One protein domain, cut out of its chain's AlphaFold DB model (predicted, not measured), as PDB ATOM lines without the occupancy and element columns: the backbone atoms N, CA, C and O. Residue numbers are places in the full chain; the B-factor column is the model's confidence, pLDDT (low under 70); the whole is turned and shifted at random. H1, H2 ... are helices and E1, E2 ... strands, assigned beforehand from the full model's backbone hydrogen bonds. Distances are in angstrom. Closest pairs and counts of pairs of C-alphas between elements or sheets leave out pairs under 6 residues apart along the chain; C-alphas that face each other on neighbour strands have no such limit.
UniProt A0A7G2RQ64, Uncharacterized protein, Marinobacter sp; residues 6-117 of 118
ATOM      1  N   VAL A   6     -17.486  19.126   3.580       97.88
ATOM      2  CA  VAL A   6     -16.969  20.426   3.141       97.88
ATOM      3  C   VAL A   6     -17.520  20.783   1.772       97.88
ATOM      4  O   VAL A   6     -17.294  20.068   0.794       97.88
ATOM      5  N   LEU A   7     -18.231  21.903   1.688       98.38
ATOM      6  CA  LEU A   7     -18.598  22.502   0.411       98.38
ATOM      7  C   LEU A   7     -17.458  23.412  -0.052       98.38
ATOM      8  O   LEU A   7     -17.094  24.361   0.636       98.38
ATOM      9  N   VAL A   8     -16.903  23.118  -1.221       98.44
ATOM     10  CA  VAL A   8     -15.729  23.806  -1.753       98.44
ATOM     11  C   VAL A   8     -16.109  24.602  -2.993       98.44
ATOM     12  O   VAL A   8     -16.590  24.027  -3.975       98.44
ATOM     13  N   THR A   9     -15.862  25.908  -2.977       98.56
ATOM     14  CA  THR A   9     -15.838  26.728  -4.194       98.56
ATOM     15  C   THR A   9     -14.498  26.521  -4.885       98.56
ATOM     16  O   THR A   9     -13.454  26.701  -4.270       98.56
ATOM     17  N   LEU A  10     -14.524  26.107  -6.152       98.31
ATOM     18  CA  LEU A  10     -13.303  25.758  -6.874       98.31
ATOM     19  C   LEU A  10     -12.707  26.967  -7.589       98.31
ATOM     20  O   LEU A  10     -13.429  27.734  -8.233       98.31
ATOM     21  N   ASP A  11     -11.382  27.075  -7.552       97.88
ATOM     22  CA  ASP A  11     -10.653  28.031  -8.380       97.88
ATOM     23  C   ASP A  11     -10.569  27.580  -9.856       97.88
ATOM     24  O   ASP A  11     -10.999  26.489 -10.245       97.88
ATOM     25  N   ALA A  12     -10.014  28.436 -10.717       97.44
ATOM     26  CA  ALA A  12      -9.927  28.171 -12.151       97.44
ATOM     27  C   ALA A  12      -9.091  26.924 -12.505       97.44
ATOM     28  O   ALA A  12      -9.452  26.193 -13.433       97.44
ATOM     29  N   GLU A  13      -8.004  26.663 -11.775       96.50
ATOM     30  CA  GLU A  13      -7.136  25.503 -11.993       96.50
ATOM     31  C   GLU A  13      -7.842  24.219 -11.545       96.50
ATOM     32  O   GLU A  13      -7.886  23.226 -12.278       96.50
ATOM     33  N   GLN A  14      -8.473  24.259 -10.375       97.75
ATOM     34  CA  GLN A  14      -9.268  23.165  -9.834       97.75
ATOM     35  C   GLN A  14     -10.451  22.819 -10.745       97.75
ATOM     36  O   GLN A  14     -10.710  21.642 -11.002       97.75
ATOM     37  N   ILE A  15     -11.147  23.827 -11.283       97.62
ATOM     38  CA  ILE A  15     -12.235  23.636 -12.253       97.62
ATOM     39  C   ILE A  15     -11.719  22.958 -13.524       97.62
ATOM     40  O   ILE A  15     -12.395  22.071 -14.052       97.62
ATOM     41  N   ALA A  16     -10.556  23.371 -14.035       96.88
ATOM     42  CA  ALA A  16      -9.972  22.781 -15.236       96.88
ATOM     43  C   ALA A  16      -9.672  21.288 -15.030       96.88
ATOM     44  O   ALA A  16     -10.152  20.466 -15.816       96.88
ATOM     45  N   LYS A  17      -8.999  20.937 -13.927       96.94
ATOM     46  CA  LYS A  17      -8.691  19.543 -13.557       96.94
ATOM     47  C   LYS A  17      -9.956  18.713 -13.341       96.94
ATOM     48  O   LYS A  17     -10.110  17.643 -13.921       96.94
ATOM     49  N   ALA A  18     -10.925  19.236 -12.588       96.50
ATOM     50  CA  ALA A  18     -12.188  18.541 -12.355       96.50
ATOM     51  C   ALA A  18     -12.955  18.271 -13.662       96.50
ATOM     52  O   ALA A  18     -13.561  17.213 -13.825       96.50
ATOM     53  N   LYS A  19     -12.949  19.204 -14.620       97.06
ATOM     54  CA  LYS A  19     -13.590  18.997 -15.929       97.06
ATOM     55  C   LYS A  19     -12.855  17.982 -16.793       97.06
ATOM     56  O   LYS A  19     -13.512  17.280 -17.560       97.06
ATOM     57  N   GLU A  20     -11.535  17.925 -16.704       96.75
ATOM     58  CA  GLU A  20     -10.739  16.935 -17.422       96.75
ATOM     59  C   GLU A  20     -11.100  15.511 -16.986       96.75
ATOM     60  O   GLU A  20     -11.457  14.699 -17.839       96.75
ATOM     61  N   GLU A  21     -11.159  15.272 -15.676       96.31
ATOM     62  CA  GLU A  21     -11.447  13.955 -15.092       96.31
ATOM     63  C   GLU A  21     -12.921  13.541 -15.203       96.31
ATOM     64  O   GLU A  21     -13.250  12.393 -15.491       96.31
ATOM     65  N   ASN A  22     -13.854  14.473 -14.985       93.38
ATOM     66  CA  ASN A  22     -15.278  14.131 -14.871       93.38
ATOM     67  C   ASN A  22     -16.073  14.351 -16.160       93.38
ATOM     68  O   ASN A  22     -17.259  14.001 -16.218       93.38
ATOM     69  N   GLY A  23     -15.460  14.965 -17.173       92.12
ATOM     70  CA  GLY A  23     -16.059  15.247 -18.472       92.12
ATOM     71  C   GLY A  23     -16.108  16.740 -18.800       92.12
ATOM     72  O   GLY A  23     -16.832  17.518 -18.173       92.12
ATOM     73  N   LYS A  24     -15.419  17.122 -19.883       90.00
ATOM     74  CA  LYS A  24     -15.172  18.522 -20.290       90.00
ATOM     75  C   LYS A  24     -16.432  19.370 -20.505       90.00
ATOM     76  O   LYS A  24     -16.387  20.589 -20.374       90.00
ATOM     77  N   ARG A  25     -17.562  18.735 -20.839       89.75
ATOM     78  CA  ARG A  25     -18.858  19.406 -21.064       89.75
ATOM     79  C   ARG A  25     -19.624  19.702 -19.769       89.75
ATOM     80  O   ARG A  25     -20.585  20.468 -19.807       89.75
ATOM     81  N   LYS A  26     -19.247  19.095 -18.636       91.69
ATOM     82  CA  LYS A  26     -19.937  19.309 -17.360       91.69
ATOM     83  C   LYS A  26     -19.670  20.724 -16.848       91.69
ATOM     84  O   LYS A  26     -18.545  21.229 -16.873       91.69
ATOM     85  N   ARG A  27     -20.717  21.364 -16.331       95.44
ATOM     86  CA  ARG A  27     -20.586  22.632 -15.612       95.44
ATOM     87  C   ARG A  27     -20.166  22.331 -14.175       95.44
ATOM     88  O   ARG A  27     -21.007  22.006 -13.345       95.44
ATOM     89  N   ILE A  28     -18.868  22.430 -13.917       97.69
ATOM     90  CA  ILE A  28     -18.271  22.245 -12.592       97.69
ATOM     91  C   ILE A  28     -17.792  23.605 -12.091       97.69
ATOM     92  O   ILE A  28     -17.071  24.301 -12.808       97.69
ATOM     93  N   THR A  29     -18.246  23.984 -10.899       98.12
ATOM     94  CA  THR A  29     -17.805  25.185 -10.170       98.12
ATOM     95  C   THR A  29     -17.542  24.908  -8.694       98.12
ATOM     96  O   THR A  29     -16.884  25.709  -8.045       98.12
ATOM     97  N   HIS A  30     -18.070  23.806  -8.159       98.56
ATOM     98  CA  HIS A  30     -17.940  23.422  -6.761       98.56
ATOM     99  C   HIS A  30     -17.576  21.943  -6.642       98.56
ATOM    100  O   HIS A  30     -17.863  21.138  -7.540       98.56
ATOM    101  N   ALA A  31     -16.988  21.598  -5.504       98.12
ATOM    102  CA  ALA A  31     -16.864  20.233  -5.029       98.12
ATOM    103  C   ALA A  31     -17.573  20.086  -3.681       98.12
ATOM    104  O   ALA A  31     -17.683  21.034  -2.909       98.12
ATOM    105  N   LEU A  32     -18.059  18.887  -3.399       97.81
ATOM    106  CA  LEU A  32     -18.519  18.485  -2.081       97.81
ATOM    107  C   LEU A  32     -17.600  17.366  -1.611       97.81
ATOM    108  O   LEU A  32     -17.638  16.271  -2.171       97.81
ATOM    109  N   VAL A  33     -16.760  17.663  -0.625       97.25
ATOM    110  CA  VAL A  33     -15.886  16.688   0.031       97.25
ATOM    111  C   VAL A  33     -16.657  16.064   1.180       97.25
ATOM    112  O   VAL A  33     -17.274  16.764   1.981       97.25
ATOM    113  N   VAL A  34     -16.650  14.741   1.234       96.00
ATOM    114  CA  VAL A  34     -17.524  13.951   2.097       96.00
ATOM    115  C   VAL A  34     -16.646  13.042   2.939       96.00
ATOM    116  O   VAL A  34     -16.647  11.829   2.762       96.00
ATOM    117  N   GLY A  35     -15.839  13.633   3.820       92.62
ATOM    118  CA  GLY A  35     -14.860  12.930   4.647       92.62
ATOM    119  C   GLY A  35     -14.078  11.877   3.857       92.62
ATOM    120  O   GLY A  35     -13.608  12.122   2.747       92.62
ATOM    121  N   ASN A  36     -14.008  10.670   4.411       92.25
ATOM    122  CA  ASN A  36     -13.380   9.522   3.758       92.25
ATOM    123  C   ASN A  36     -14.289   8.797   2.741       92.25
ATOM    124  O   ASN A  36     -13.855   7.809   2.154       92.25
ATOM    125  N   TYR A  37     -15.532   9.246   2.539       93.38
ATOM    126  CA  TYR A  37     -16.494   8.639   1.606       93.38
ATOM    127  C   TYR A  37     -16.308   9.132   0.167       93.38
ATOM    128  O   TYR A  37     -16.824   8.525  -0.767       93.38
ATOM    129  N   GLY A  38     -15.563  10.226  -0.026       94.50
ATOM    130  CA  GLY A  38     -15.129  10.677  -1.342       94.50
ATOM    131  C   GLY A  38     -15.498  12.118  -1.664       94.50
ATOM    132  O   GLY A  38     -15.659  12.960  -0.778       94.50
ATOM    133  N   VAL A  39     -15.593  12.411  -2.961       96.25
ATOM    134  CA  VAL A  39     -15.842  13.763  -3.471       96.25
ATOM    135  C   VAL A  39     -16.849  13.746  -4.614       96.25
ATOM    136  O   VAL A  39     -16.860  12.847  -5.454       96.25
ATOM    137  N   MET A  40     -17.698  14.768  -4.664       96.25
ATOM    138  CA  MET A  40     -18.626  15.001  -5.767       96.25
ATOM    139  C   MET A  40     -18.349  16.353  -6.410       96.25
ATOM    140  O   MET A  40     -18.269  17.361  -5.712       96.25
ATOM    141  N   PHE A  41     -18.287  16.400  -7.739       97.38
ATOM    142  CA  PHE A  41     -18.111  17.644  -8.490       97.38
ATOM    143  C   PHE A  41     -19.401  18.072  -9.185       97.38
ATOM    144  O   PHE A  41     -20.116  17.255  -9.771       97.38
ATOM    145  N   GLY A  42     -19.690  19.372  -9.178       96.94
ATOM    146  CA  GLY A  42     -20.890  19.893  -9.819       96.94
ATOM    147  C   GLY A  42     -20.984  21.409  -9.824       96.94
ATOM    148  O   GLY A  42     -20.020  22.137  -9.588       96.94
ATOM    149  N   THR A  43     -22.178  21.896 -10.138       98.00
ATOM    150  CA  THR A  43     -22.531  23.301  -9.914       98.00
ATOM    151  C   THR A  43     -22.748  23.567  -8.428       98.00
ATOM    152  O   THR A  43     -23.137  22.664  -7.688       98.00
ATOM    153  N   GLU A  44     -22.613  24.826  -8.021       97.94
ATOM    154  CA  GLU A  44     -22.971  25.303  -6.678       97.94
ATOM    155  C   GLU A  44     -24.322  24.751  -6.206       97.94
ATOM    156  O   GLU A  44     -24.408  24.090  -5.177       97.94
ATOM    157  N   LYS A  45     -25.375  24.917  -7.019       97.62
ATOM    158  CA  LYS A  45     -26.732  24.452  -6.701       97.62
ATOM    159  C   LYS A  45     -26.797  22.944  -6.437       97.62
ATOM    160  O   LYS A  45     -27.543  22.508  -5.564       97.62
ATOM    161  N   GLN A  46     -26.060  22.145  -7.209       96.00
ATOM    162  CA  GLN A  46     -26.031  20.691  -7.035       96.00
ATOM    163  C   GLN A  46     -25.309  20.310  -5.743       96.00
ATOM    164  O   GLN A  46     -25.874  19.575  -4.937       96.00
ATOM    165  N   CYS A  47     -24.103  20.834  -5.522       97.50
ATOM    166  CA  CYS A  47     -23.317  20.532  -4.327       97.50
ATOM    167  C   CYS A  47     -24.019  21.032  -3.053       97.50
ATOM    168  O   CYS A  47     -24.163  20.272  -2.099       97.50
ATOM    169  N   MET A  48     -24.572  22.248  -3.072       97.75
ATOM    170  CA  MET A  48     -25.332  22.835  -1.962       97.75
ATOM    171  C   MET A  48     -26.578  22.011  -1.604       97.75
ATOM    172  O   MET A  48     -26.901  21.834  -0.425       97.75
ATOM    173  N   LYS A  49     -27.274  21.451  -2.605       96.25
ATOM    174  CA  LYS A  49     -28.415  20.552  -2.366       96.25
ATOM    175  C   LYS A  49     -28.002  19.345  -1.520       96.25
ATOM    176  O   LYS A  49     -28.696  19.025  -0.563       96.25
ATOM    177  N   TYR A  50     -26.898  18.683  -1.856       96.44
ATOM    178  CA  TYR A  50     -26.432  17.526  -1.085       96.44
ATOM    179  C   TYR A  50     -25.860  17.941   0.268       96.44
ATOM    180  O   TYR A  50     -26.254  17.371   1.280       96.44
ATOM    181  N   TYR A  51     -25.037  18.990   0.314       97.75
ATOM    182  CA  TYR A  51     -24.470  19.534   1.548       97.75
ATOM    183  C   TYR A  51     -25.545  19.840   2.604       97.75
ATOM    184  O   TYR A  51     -25.481  19.355   3.734       97.75
ATOM    185  N   SER A  52     -26.580  20.595   2.221       96.50
ATOM    186  CA  SER A  52     -27.657  21.010   3.130       96.50
ATOM    187  C   SER A  52     -28.484  19.846   3.681       96.50
ATOM    188  O   SER A  52     -28.963  19.921   4.813       96.50
ATOM    189  N   VAL A  53     -28.635  18.767   2.911       95.75
ATOM    190  CA  VAL A  53     -29.367  17.565   3.324       95.75
ATOM    191  C   VAL A  53     -28.480  16.657   4.178       95.75
ATOM    192  O   VAL A  53     -28.877  16.238   5.267       95.75
ATOM    193  N   TRP A  54     -27.263  16.371   3.719       95.88
ATOM    194  CA  TRP A  54     -26.368  15.394   4.338       95.88
ATOM    195  C   TRP A  54     -25.818  15.853   5.680       95.88
ATOM    196  O   TRP A  54     -25.738  15.027   6.586       95.88
ATOM    197  N   LYS A  55     -25.565  17.158   5.865       95.44
ATOM    198  CA  LYS A  55     -25.150  17.700   7.171       95.44
ATOM    199  C   LYS A  55     -26.147  17.396   8.296       95.44
ATOM    200  O   LYS A  55     -25.763  17.336   9.455       95.44
ATOM    201  N   ASN A  56     -27.424  17.210   7.952       93.81
ATOM    202  CA  ASN A  56     -28.492  16.939   8.911       93.81
ATOM    203  C   ASN A  56     -28.780  15.439   9.045       93.81
ATOM    204  O   ASN A  56     -28.880  14.935  10.161       93.81
ATOM    205  N   ILE A  57     -28.913  14.726   7.919       93.06
ATOM    206  CA  ILE A  57     -29.241  13.289   7.912       93.06
ATOM    207  C   ILE A  57     -28.091  12.454   8.482       93.06
ATOM    208  O   ILE A  57     -28.326  11.516   9.239       93.06
ATOM    209  N   PHE A  58     -26.856  12.812   8.141       92.81
ATOM    210  CA  PHE A  58     -25.647  12.080   8.512       92.81
ATOM    211  C   PHE A  58     -24.804  12.860   9.525       92.81
ATOM    212  O   PHE A  58     -23.585  12.725   9.553       92.81
ATOM    213  N   LYS A  59     -25.444  13.687  10.361       90.56
ATOM    214  CA  LYS A  59     -24.761  14.563  11.327       90.56
ATOM    215  C   LYS A  59     -23.768  13.814  12.227       90.56
ATOM    216  O   LYS A  59     -22.723  14.351  12.552       90.56
ATOM    217  N   ASP A  60     -24.073  12.562  12.577       90.94
ATOM    218  CA  ASP A  60     -23.250  11.732  13.465       90.94
ATOM    219  C   ASP A  60     -22.096  11.028  12.717       90.94
ATOM    220  O   ASP A  60     -21.259  10.351  13.323       90.94
ATOM    221  N   LEU A  61     -22.051  11.155  11.384       92.94
ATOM    222  CA  LEU A  61     -20.936  10.696  10.554       92.94
ATOM    223  C   LEU A  61     -19.855  11.764  10.407       92.94
ATOM    224  O   LEU A  61     -18.694  11.398  10.199       92.94
ATOM    225  N   PHE A  62     -20.223  13.043  10.530       94.12
ATOM    226  CA  PHE A  62     -19.331  14.157  10.244       94.12
ATOM    227  C   PHE A  62     -18.817  14.863  11.501       94.12
ATOM    228  O   PHE A  62     -19.565  15.090  12.446       94.12
ATOM    229  N   GLY A  63     -17.534  15.232  11.502       93.19
ATOM    230  CA  GLY A  63     -16.925  16.020  12.576       93.19
ATOM    231  C   GLY A  63     -17.352  17.483  12.496       93.19
ATOM    232  O   GLY A  63     -18.011  18.007  13.395       93.19
ATOM    233  N   LYS A  64     -16.999  18.137  11.387       94.81
ATOM    234  CA  LYS A  64     -17.398  19.509  11.061       94.81
ATOM    235  C   LYS A  64     -18.120  19.555   9.720       94.81
ATOM    236  O   LYS A  64     -17.901  18.732   8.835       94.81
ATOM    237  N   CYS A  65     -18.982  20.557   9.581       96.88
ATOM    238  CA  CYS A  65     -19.635  20.909   8.326       96.88
ATOM    239  C   CYS A  65     -19.362  22.387   8.041       96.88
ATOM    240  O   CYS A  65     -19.739  23.229   8.858       96.88
ATOM    241  N   TYR A  66     -18.697  22.704   6.931       97.25
ATOM    242  CA  TYR A  66     -18.362  24.088   6.587       97.25
ATOM    243  C   TYR A  66     -18.197  24.302   5.080       97.25
ATOM    244  O   TYR A  66     -18.184  23.362   4.286       97.25
ATOM    245  N   GLU A  67     -18.090  25.572   4.703       98.25
ATOM    246  CA  GLU A  67     -17.912  26.032   3.330       98.25
ATOM    247  C   GLU A  67     -16.569  26.765   3.227       98.25
ATOM    248  O   GLU A  67     -16.166  27.443   4.177       98.25
ATOM    249  N   THR A  68     -15.851  26.615   2.115       97.81
ATOM    250  CA  THR A  68     -14.557  27.282   1.909       97.81
ATOM    251  C   THR A  68     -14.179  27.355   0.427       97.81
ATOM    252  O   THR A  68     -14.619  26.545  -0.383       97.81
ATOM    253  N   ASP A  69     -13.331  28.311   0.071       96.88
ATOM    254  CA  ASP A  69     -12.626  28.414  -1.210       96.88
ATOM    255  C   ASP A  69     -11.138  28.015  -1.097       96.88
ATOM    256  O   ASP A  69     -10.429  27.922  -2.096       96.88
ATOM    257  N   GLN A  70     -10.657  27.733   0.117       94.81
ATOM    258  CA  GLN A  70      -9.264  27.415   0.432       94.81
ATOM    259  C   GLN A  70      -9.112  25.941   0.818       94.81
ATOM    260  O   GLN A  70      -8.600  25.603   1.886       94.81
ATOM    261  N   TYR A  71      -9.571  25.040  -0.053       93.88
ATOM    262  CA  TYR A  71      -9.471  23.600   0.179       93.88
ATOM    263  C   TYR A  71      -8.528  22.921  -0.813       93.88
ATOM    264  O   TYR A  71      -8.658  23.080  -2.028       93.88
ATOM    265  N   HIS A  72      -7.608  22.106  -0.296       92.75
ATOM    266  CA  HIS A  72      -6.742  21.272  -1.122       92.75
ATOM    267  C   HIS A  72      -7.398  19.909  -1.375       92.75
ATOM    268  O   HIS A  72      -7.512  19.081  -0.471       92.75
ATOM    269  N   LEU A  73      -7.841  19.677  -2.612       93.44
ATOM    270  CA  LEU A  73      -8.450  18.411  -3.014       93.44
ATOM    271  C   LEU A  73      -7.384  17.332  -3.230       93.44
ATOM    272  O   LEU A  73      -6.457  17.518  -4.012       93.44
ATOM    273  N   ALA A  74      -7.566  16.175  -2.591       91.69
ATOM    274  CA  ALA A  74      -6.691  15.014  -2.779       91.69
ATOM    275  C   ALA A  74      -6.906  14.305  -4.129       91.69
ATOM    276  O   ALA A  74      -6.020  13.606  -4.614       91.69
ATOM    277  N   THR A  75      -8.088  14.459  -4.733       94.44
ATOM    278  CA  THR A  75      -8.440  13.876  -6.031       94.44
ATOM    279  C   THR A  75      -9.454  14.752  -6.763       94.44
ATOM    280  O   THR A  75     -10.231  15.478  -6.138       94.44
ATOM    281  N   TYR A  76      -9.447  14.663  -8.092       95.38
ATOM    282  CA  TYR A  76     -10.393  15.330  -8.985       95.38
ATOM    283  C   TYR A  76     -11.367  14.362  -9.657       95.38
ATOM    284  O   TYR A  76     -12.207  14.803 -10.434       95.38
ATOM    285  N   THR A  77     -11.313  13.069  -9.351       94.19
ATOM    286  CA  THR A  77     -12.269  12.075  -9.856       94.19
ATOM    287  C   THR A  77     -13.476  12.009  -8.922       94.19
ATOM    288  O   THR A  77     -13.312  11.849  -7.713       94.19
ATOM    289  N   SER A  78     -14.694  12.145  -9.459       92.62
ATOM    290  CA  SER A  78     -15.917  11.975  -8.661       92.62
ATOM    291  C   SER A  78     -16.034  10.542  -8.157       92.62
ATOM    292  O   SER A  78     -15.736   9.593  -8.877       92.62
ATOM    293  N   SER A  79     -16.532  10.396  -6.938       93.75
ATOM    294  CA  SER A  79     -16.884   9.105  -6.360       93.75
ATOM    295  C   SER A  79     -18.303   8.708  -6.783       93.75
ATOM    296  O   SER A  79     -19.234   9.504  -6.660       93.75
ATOM    297  N   ASP A  80     -18.479   7.477  -7.266       83.50
ATOM    298  CA  ASP A  80     -19.745   7.037  -7.875       83.50
ATOM    299  C   ASP A  80     -20.848   6.696  -6.853       83.50
ATOM    300  O   ASP A  80     -22.028   6.891  -7.138       83.50
ATOM    301  N   ASN A  81     -20.486   6.232  -5.649       86.94
ATOM    302  CA  ASN A  81     -21.425   5.603  -4.703       86.94
ATOM    303  C   ASN A  81     -21.558   6.293  -3.335       86.94
ATOM    304  O   ASN A  81     -22.164   5.727  -2.430       86.94
ATOM    305  N   VAL A  82     -21.100   7.542  -3.199       91.88
ATOM    306  CA  VAL A  82     -21.030   8.264  -1.908       91.88
ATOM    307  C   VAL A  82     -22.312   8.165  -1.076       91.88
ATOM    308  O   VAL A  82     -22.267   7.958   0.132       91.88
ATOM    309  N   VAL A  83     -23.482   8.308  -1.706       91.38
ATOM    310  CA  VAL A  83     -24.761   8.270  -0.983       91.38
ATOM    311  C   VAL A  83     -25.050   6.899  -0.368       91.38
ATOM    312  O   VAL A  83     -25.593   6.843   0.731       91.38
ATOM    313  N   MET A  84     -24.695   5.813  -1.058       93.00
ATOM    314  CA  MET A  84     -24.924   4.457  -0.562       93.00
ATOM    315  C   MET A  84     -23.992   4.161   0.608       93.00
ATOM    316  O   MET A  84     -24.459   3.666   1.629       93.00
ATOM    317  N   ASP A  85     -22.732   4.589   0.513       93.81
ATOM    318  CA  ASP A  85     -21.747   4.425   1.585       93.81
ATOM    319  C   ASP A  85     -22.167   5.180   2.859       93.81
ATOM    320  O   ASP A  85     -22.048   4.668   3.974       93.81
ATOM    321  N   LEU A  86     -22.725   6.389   2.708       93.44
ATOM    322  CA  LEU A  86     -23.278   7.152   3.831       93.44
ATOM    323  C   LEU A  86     -24.498   6.468   4.459       93.44
ATOM    324  O   LEU A  86     -24.640   6.484   5.683       93.44
ATOM    325  N   ILE A  87     -25.388   5.888   3.646       92.94
ATOM    326  CA  ILE A  87     -26.562   5.151   4.139       92.94
ATOM    327  C   ILE A  87     -26.117   3.920   4.927       92.94
ATOM    328  O   ILE A  87     -26.542   3.760   6.070       92.94
ATOM    329  N   GLU A  88     -25.234   3.100   4.356       93.38
ATOM    330  CA  GLU A  88     -24.728   1.882   4.994       93.38
ATOM    331  C   GLU A  88     -24.039   2.195   6.324       93.38
ATOM    332  O   GLU A  88     -24.325   1.574   7.350       93.38
ATOM    333  N   GLU A  89     -23.178   3.212   6.341       93.38
ATOM    334  CA  GLU A  89     -22.471   3.599   7.555       93.38
ATOM    335  C   GLU A  89     -23.407   4.190   8.616       93.38
ATOM    336  O   GLU A  89     -23.252   3.913   9.810       93.38
ATOM    337  N   SER A  90     -24.388   4.993   8.202       91.19
ATOM    338  CA  SER A  90     -25.415   5.520   9.103       91.19
ATOM    339  C   SER A  90     -26.220   4.390   9.734       91.19
ATOM    340  O   SER A  90     -26.378   4.350  10.954       91.19
ATOM    341  N   ASP A  91     -26.661   3.421   8.931       90.25
ATOM    342  CA  ASP A  91     -27.401   2.251   9.404       90.25
ATOM    343  C   ASP A  91     -26.559   1.365  10.325       90.25
ATOM    344  O   ASP A  91     -27.068   0.875  11.334       90.25
ATOM    345  N   ARG A  92     -25.257   1.223  10.053       90.06
ATOM    346  CA  ARG A  92     -24.313   0.511  10.927       90.06
ATOM    347  C   ARG A  92     -24.175   1.167  12.303       90.06
ATOM    348  O   ARG A  92     -23.992   0.460  13.295       90.06
ATOM    349  N   ARG A  93     -24.227   2.503  12.366       87.62
ATOM    350  CA  ARG A  93     -24.098   3.281  13.612       87.62
ATOM    351  C   ARG A  93     -25.405   3.491  14.347       87.62
ATOM    352  O   ARG A  93     -25.363   3.817  15.535       87.62
ATOM    353  N   LYS A  94     -26.553   3.320  13.681       81.56
ATOM    354  CA  LYS A  94     -27.833   3.304  14.384       81.56
ATOM    355  C   LYS A  94     -27.718   2.254  15.483       81.56
ATOM    356  O   LYS A  94     -27.358   1.110  15.188       81.56
ATOM    357  N   PRO A  95     -27.989   2.616  16.748       67.69
ATOM    358  CA  PRO A  95     -28.084   1.603  17.774       67.69
ATOM    359  C   PRO A  95     -29.083   0.574  17.262       67.69
ATOM    360  O   PRO A  95     -30.182   0.934  16.824       67.69
ATOM    361  N   LYS A  96     -28.688  -0.701  17.277       59.59
ATOM    362  CA  LYS A  96     -29.662  -1.781  17.231       59.59
ATOM    363  C   LYS A  96     -30.502  -1.548  18.470       59.59
ATOM    364  O   LYS A  96     -30.082  -1.863  19.577       59.59
ATOM    365  N   ILE A  97     -31.616  -0.843  18.300       56.03
ATOM    366  CA  ILE A  97     -32.628  -0.762  19.329       56.03
ATOM    367  C   ILE A  97     -33.057  -2.213  19.453       56.03
ATOM    368  O   ILE A  97     -33.817  -2.722  18.628       56.03
ATOM    369  N   ASP A  98     -32.494  -2.905  20.437       48.59
ATOM    370  CA  ASP A  98     -33.044  -4.145  20.931       48.59
ATOM    371  C   ASP A  98     -34.385  -3.735  21.536       48.59
ATOM    372  O   ASP A  98     -34.513  -3.489  22.733       48.59
ATOM    373  N   PHE A  99     -35.404  -3.603  20.681       51.72
ATOM    374  CA  PHE A  99     -36.788  -3.344  21.077       51.72
ATOM    375  C   PHE A  99     -37.243  -4.364  22.132       51.72
ATOM    376  O   PHE A  99     -38.138  -4.092  22.925       51.72
ATOM    377  N   ILE A 100     -36.566  -5.513  22.185       54.78
ATOM    378  CA  ILE A 100     -36.703  -6.548  23.198       54.78
ATOM    379  C   ILE A 100     -36.210  -6.060  24.572       54.78
ATOM    380  O   ILE A 100     -36.899  -6.280  25.561       54.78
ATOM    381  N   GLU A 101     -35.081  -5.359  24.690       51.91
ATOM    382  CA  GLU A 101     -34.515  -4.997  25.998       51.91
ATOM    383  C   GLU A 101     -35.283  -3.861  26.698       51.91
ATOM    384  O   GLU A 101     -35.518  -3.922  27.909       51.91
ATOM    385  N   GLU A 102     -35.735  -2.846  25.953       53.03
ATOM    386  CA  GLU A 102     -36.573  -1.767  26.504       53.03
ATOM    387  C   GLU A 102     -37.997  -2.235  26.822       53.03
ATOM    388  O   GLU A 102     -38.542  -1.853  27.865       53.03
ATOM    389  N   ALA A 103     -38.588  -3.091  25.978       55.84
ATOM    390  CA  ALA A 103     -39.879  -3.711  26.269       55.84
ATOM    391  C   ALA A 103     -39.785  -4.602  27.514       55.84
ATOM    392  O   ALA A 103     -40.573  -4.423  28.441       55.84
ATOM    393  N   VAL A 104     -38.760  -5.458  27.616       59.00
ATOM    394  CA  VAL A 104     -38.534  -6.329  28.783       59.00
ATOM    395  C   VAL A 104     -38.251  -5.520  30.053       59.00
ATOM    396  O   VAL A 104     -38.737  -5.876  31.128       59.00
ATOM    397  N   LYS A 105     -37.510  -4.403  29.979       58.56
ATOM    398  CA  LYS A 105     -37.290  -3.515  31.139       58.56
ATOM    399  C   LYS A 105     -38.575  -2.806  31.581       58.56
ATOM    400  O   LYS A 105     -38.810  -2.696  32.788       58.56
ATOM    401  N   ARG A 106     -39.413  -2.343  30.644       59.03
ATOM    402  CA  ARG A 106     -40.721  -1.730  30.951       59.03
ATOM    403  C   ARG A 106     -41.704  -2.742  31.531       59.03
ATOM    404  O   ARG A 106     -42.375  -2.427  32.511       59.03
ATOM    405  N   GLU A 107     -41.735  -3.957  30.991       58.81
ATOM    406  CA  GLU A 107     -42.607  -5.032  31.463       58.81
ATOM    407  C   GLU A 107     -42.200  -5.505  32.862       58.81
ATOM    408  O   GLU A 107     -43.042  -5.572  33.753       58.81
ATOM    409  N   LYS A 108     -40.896  -5.701  33.115       59.09
ATOM    410  CA  LYS A 108     -40.386  -6.028  34.456       59.09
ATOM    411  C   LYS A 108     -40.706  -4.925  35.466       59.09
ATOM    412  O   LYS A 108     -41.177  -5.239  36.555       59.09
ATOM    413  N   LYS A 109     -40.520  -3.642  35.126       59.31
ATOM    414  CA  LYS A 109     -40.910  -2.531  36.017       59.31
ATOM    415  C   LYS A 109     -42.413  -2.527  36.316       59.31
ATOM    416  O   LYS A 109     -42.773  -2.385  37.479       59.31
ATOM    417  N   GLY A 110     -43.264  -2.717  35.303       61.97
ATOM    418  CA  GLY A 110     -44.724  -2.765  35.460       61.97
ATOM    419  C   GLY A 110     -45.228  -3.995  36.226       61.97
ATOM    420  O   GLY A 110     -46.225  -3.921  36.946       61.97
ATOM    421  N   PHE A 111     -44.525  -5.121  36.100       60.31
ATOM    422  CA  PHE A 111     -44.805  -6.358  36.822       60.31
ATOM    423  C   PHE A 111     -44.445  -6.236  38.307       60.31
ATOM    424  O   PHE A 111     -45.282  -6.509  39.165       60.31
ATOM    425  N   TRP A 112     -43.248  -5.733  38.628       64.00
ATOM    426  CA  TRP A 112     -42.827  -5.521  40.018       64.00
ATOM    427  C   TRP A 112     -43.638  -4.432  40.727       64.00
ATOM    428  O   TRP A 112     -43.958  -4.595  41.902       64.00
ATOM    429  N   SER A 113     -44.049  -3.367  40.026       63.47
ATOM    430  CA  SER A 113     -44.929  -2.346  40.612       63.47
ATOM    431  C   SER A 113     -46.330  -2.872  40.933       63.47
ATOM    432  O   SER A 113     -46.940  -2.404  41.885       63.47
ATOM    433  N   LYS A 114     -46.841  -3.853  40.170       63.16
ATOM    434  CA  LYS A 114     -48.132  -4.509  40.448       63.16
ATOM    435  C   LYS A 114     -48.053  -5.550  41.569       63.16
ATOM    436  O   LYS A 114     -49.051  -5.774  42.242       63.16
ATOM    437  N   LEU A 115     -46.897  -6.187  41.763       63.19
ATOM    438  CA  LEU A 115     -46.703  -7.241  42.767       63.19
ATOM    439  C   LEU A 115     -46.288  -6.730  44.149       63.19
ATOM    440  O   LEU A 115     -46.628  -7.361  45.143       63.19
ATOM    441  N   LEU A 116     -45.560  -5.612  44.230       70.94
ATOM    442  CA  LEU A 116     -45.016  -5.095  45.495       70.94
ATOM    443  C   LEU A 116     -45.814  -3.936  46.106       70.94
ATOM    444  O   LEU A 116     -45.349  -3.332  47.064       70.94
ATOM    445  N   GLY A 117     -47.019  -3.669  45.597       50.41
ATOM    446  CA  GLY A 117     -48.056  -2.935  46.321       50.41
ATOM    447  C   GLY A 117     -47.702  -1.501  46.726       50.41
ATOM    448  O   GLY A 117     -47.220  -1.238  47.827       50.41
TER     449      GLY A 117
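AT A GLANCE: This is residues 6 to 117 of the 118 residues of an uncharacterized protein of Marinobacter sp (UniProt A0A7G2RQ64). A small four-stranded sheet makes the middle of a compact body, with H2 running along one face and H1 lying across the other; H3 touches the sheet at E3 and E2, and after it residues 95 to 117, with H4, stick out as a long free arm. The 112 printed residues hold E1, H1, E2, E3, H2, E4, H3 and H4 in that order, four strands and four helices, of mixed class. The sheet is mixed, in the order E3, E2, E1, E4. The whole is extended, with a radius of gyration of the C-alphas of 21.9 A and spans of 76 by 22 by 22 A, the arm making much of the length.

HOW THE PARTS SIT: Start at E2, residues 30 to 34, an inner strand. E3, residues 38 to 42, is an edge strand antiparallel to it, and the two form a hairpin; look for N 32 and O 40, 2.8 A apart. On the other side of E2, E1, residues 6 to 9, is antiparallel to it, with N 8 and O 31 at 2.8 A. E4, residues 65 to 68, is the other edge strand, parallel to E1, with N 9 and O 68 at 2.9 A. H2, residues 44 to 57, is on the sheet at a height over the sheet of 8.5 A and runs along the strands, at 15 degrees to E2 on the local plane; its closest C-alphas to E2 are Glu 44 and His 30, 5.4 A. E3, H2 and E4 form a split strand-helix-strand unit, two strands running the same way with E2 and E1 between them, and its crossover is right-handed. H1, residues 12 to 22, is on the opposite face from H2 and runs across the strands; the closest C-alphas of H1 and E3 are Ala 18 and Phe 41, 7.1 A. H3, residues 82 to 93, is on the sheet too, with the C-alphas of Val 82 and Gly 38 closest to E3 at 6.4 A, and is near H2. H4, residues 99 to 115, is apart from H3 and not on the sheet. Every O i to N i+4 pair is within hydrogen-bond range in H1, H3 and H4, and 9 of 10 in H2.

IN THESE COORDINATES: Find C-alpha 6 at (-16.969, 20.426, 3.141), where E1 begins; E1 is 9.7 A long, E2 13.0 A, E3 13.8 A and E4 10.4 A. H1 is 15.3 A long, H2 19.9 A and H3 16.6 A. H4 runs 24.2 A from C-alpha 99 at (-36.788, -3.344, 21.077) to C-alpha 115 at (-46.703, -7.241, 42.767).

THE WHOLE: The C-alphas farthest apart, Lys 24 and Gly 117, stand at 77.3 A. Without the free residues 95 to 117, the body spans 40 by 23 by 22 A. The printed part has no cut; the link from E4 to H3, residues 69 to 81, is long. The mean pLDDT of the printed part is 87.3, and residues 95 to 115 and residue 117 are under 70.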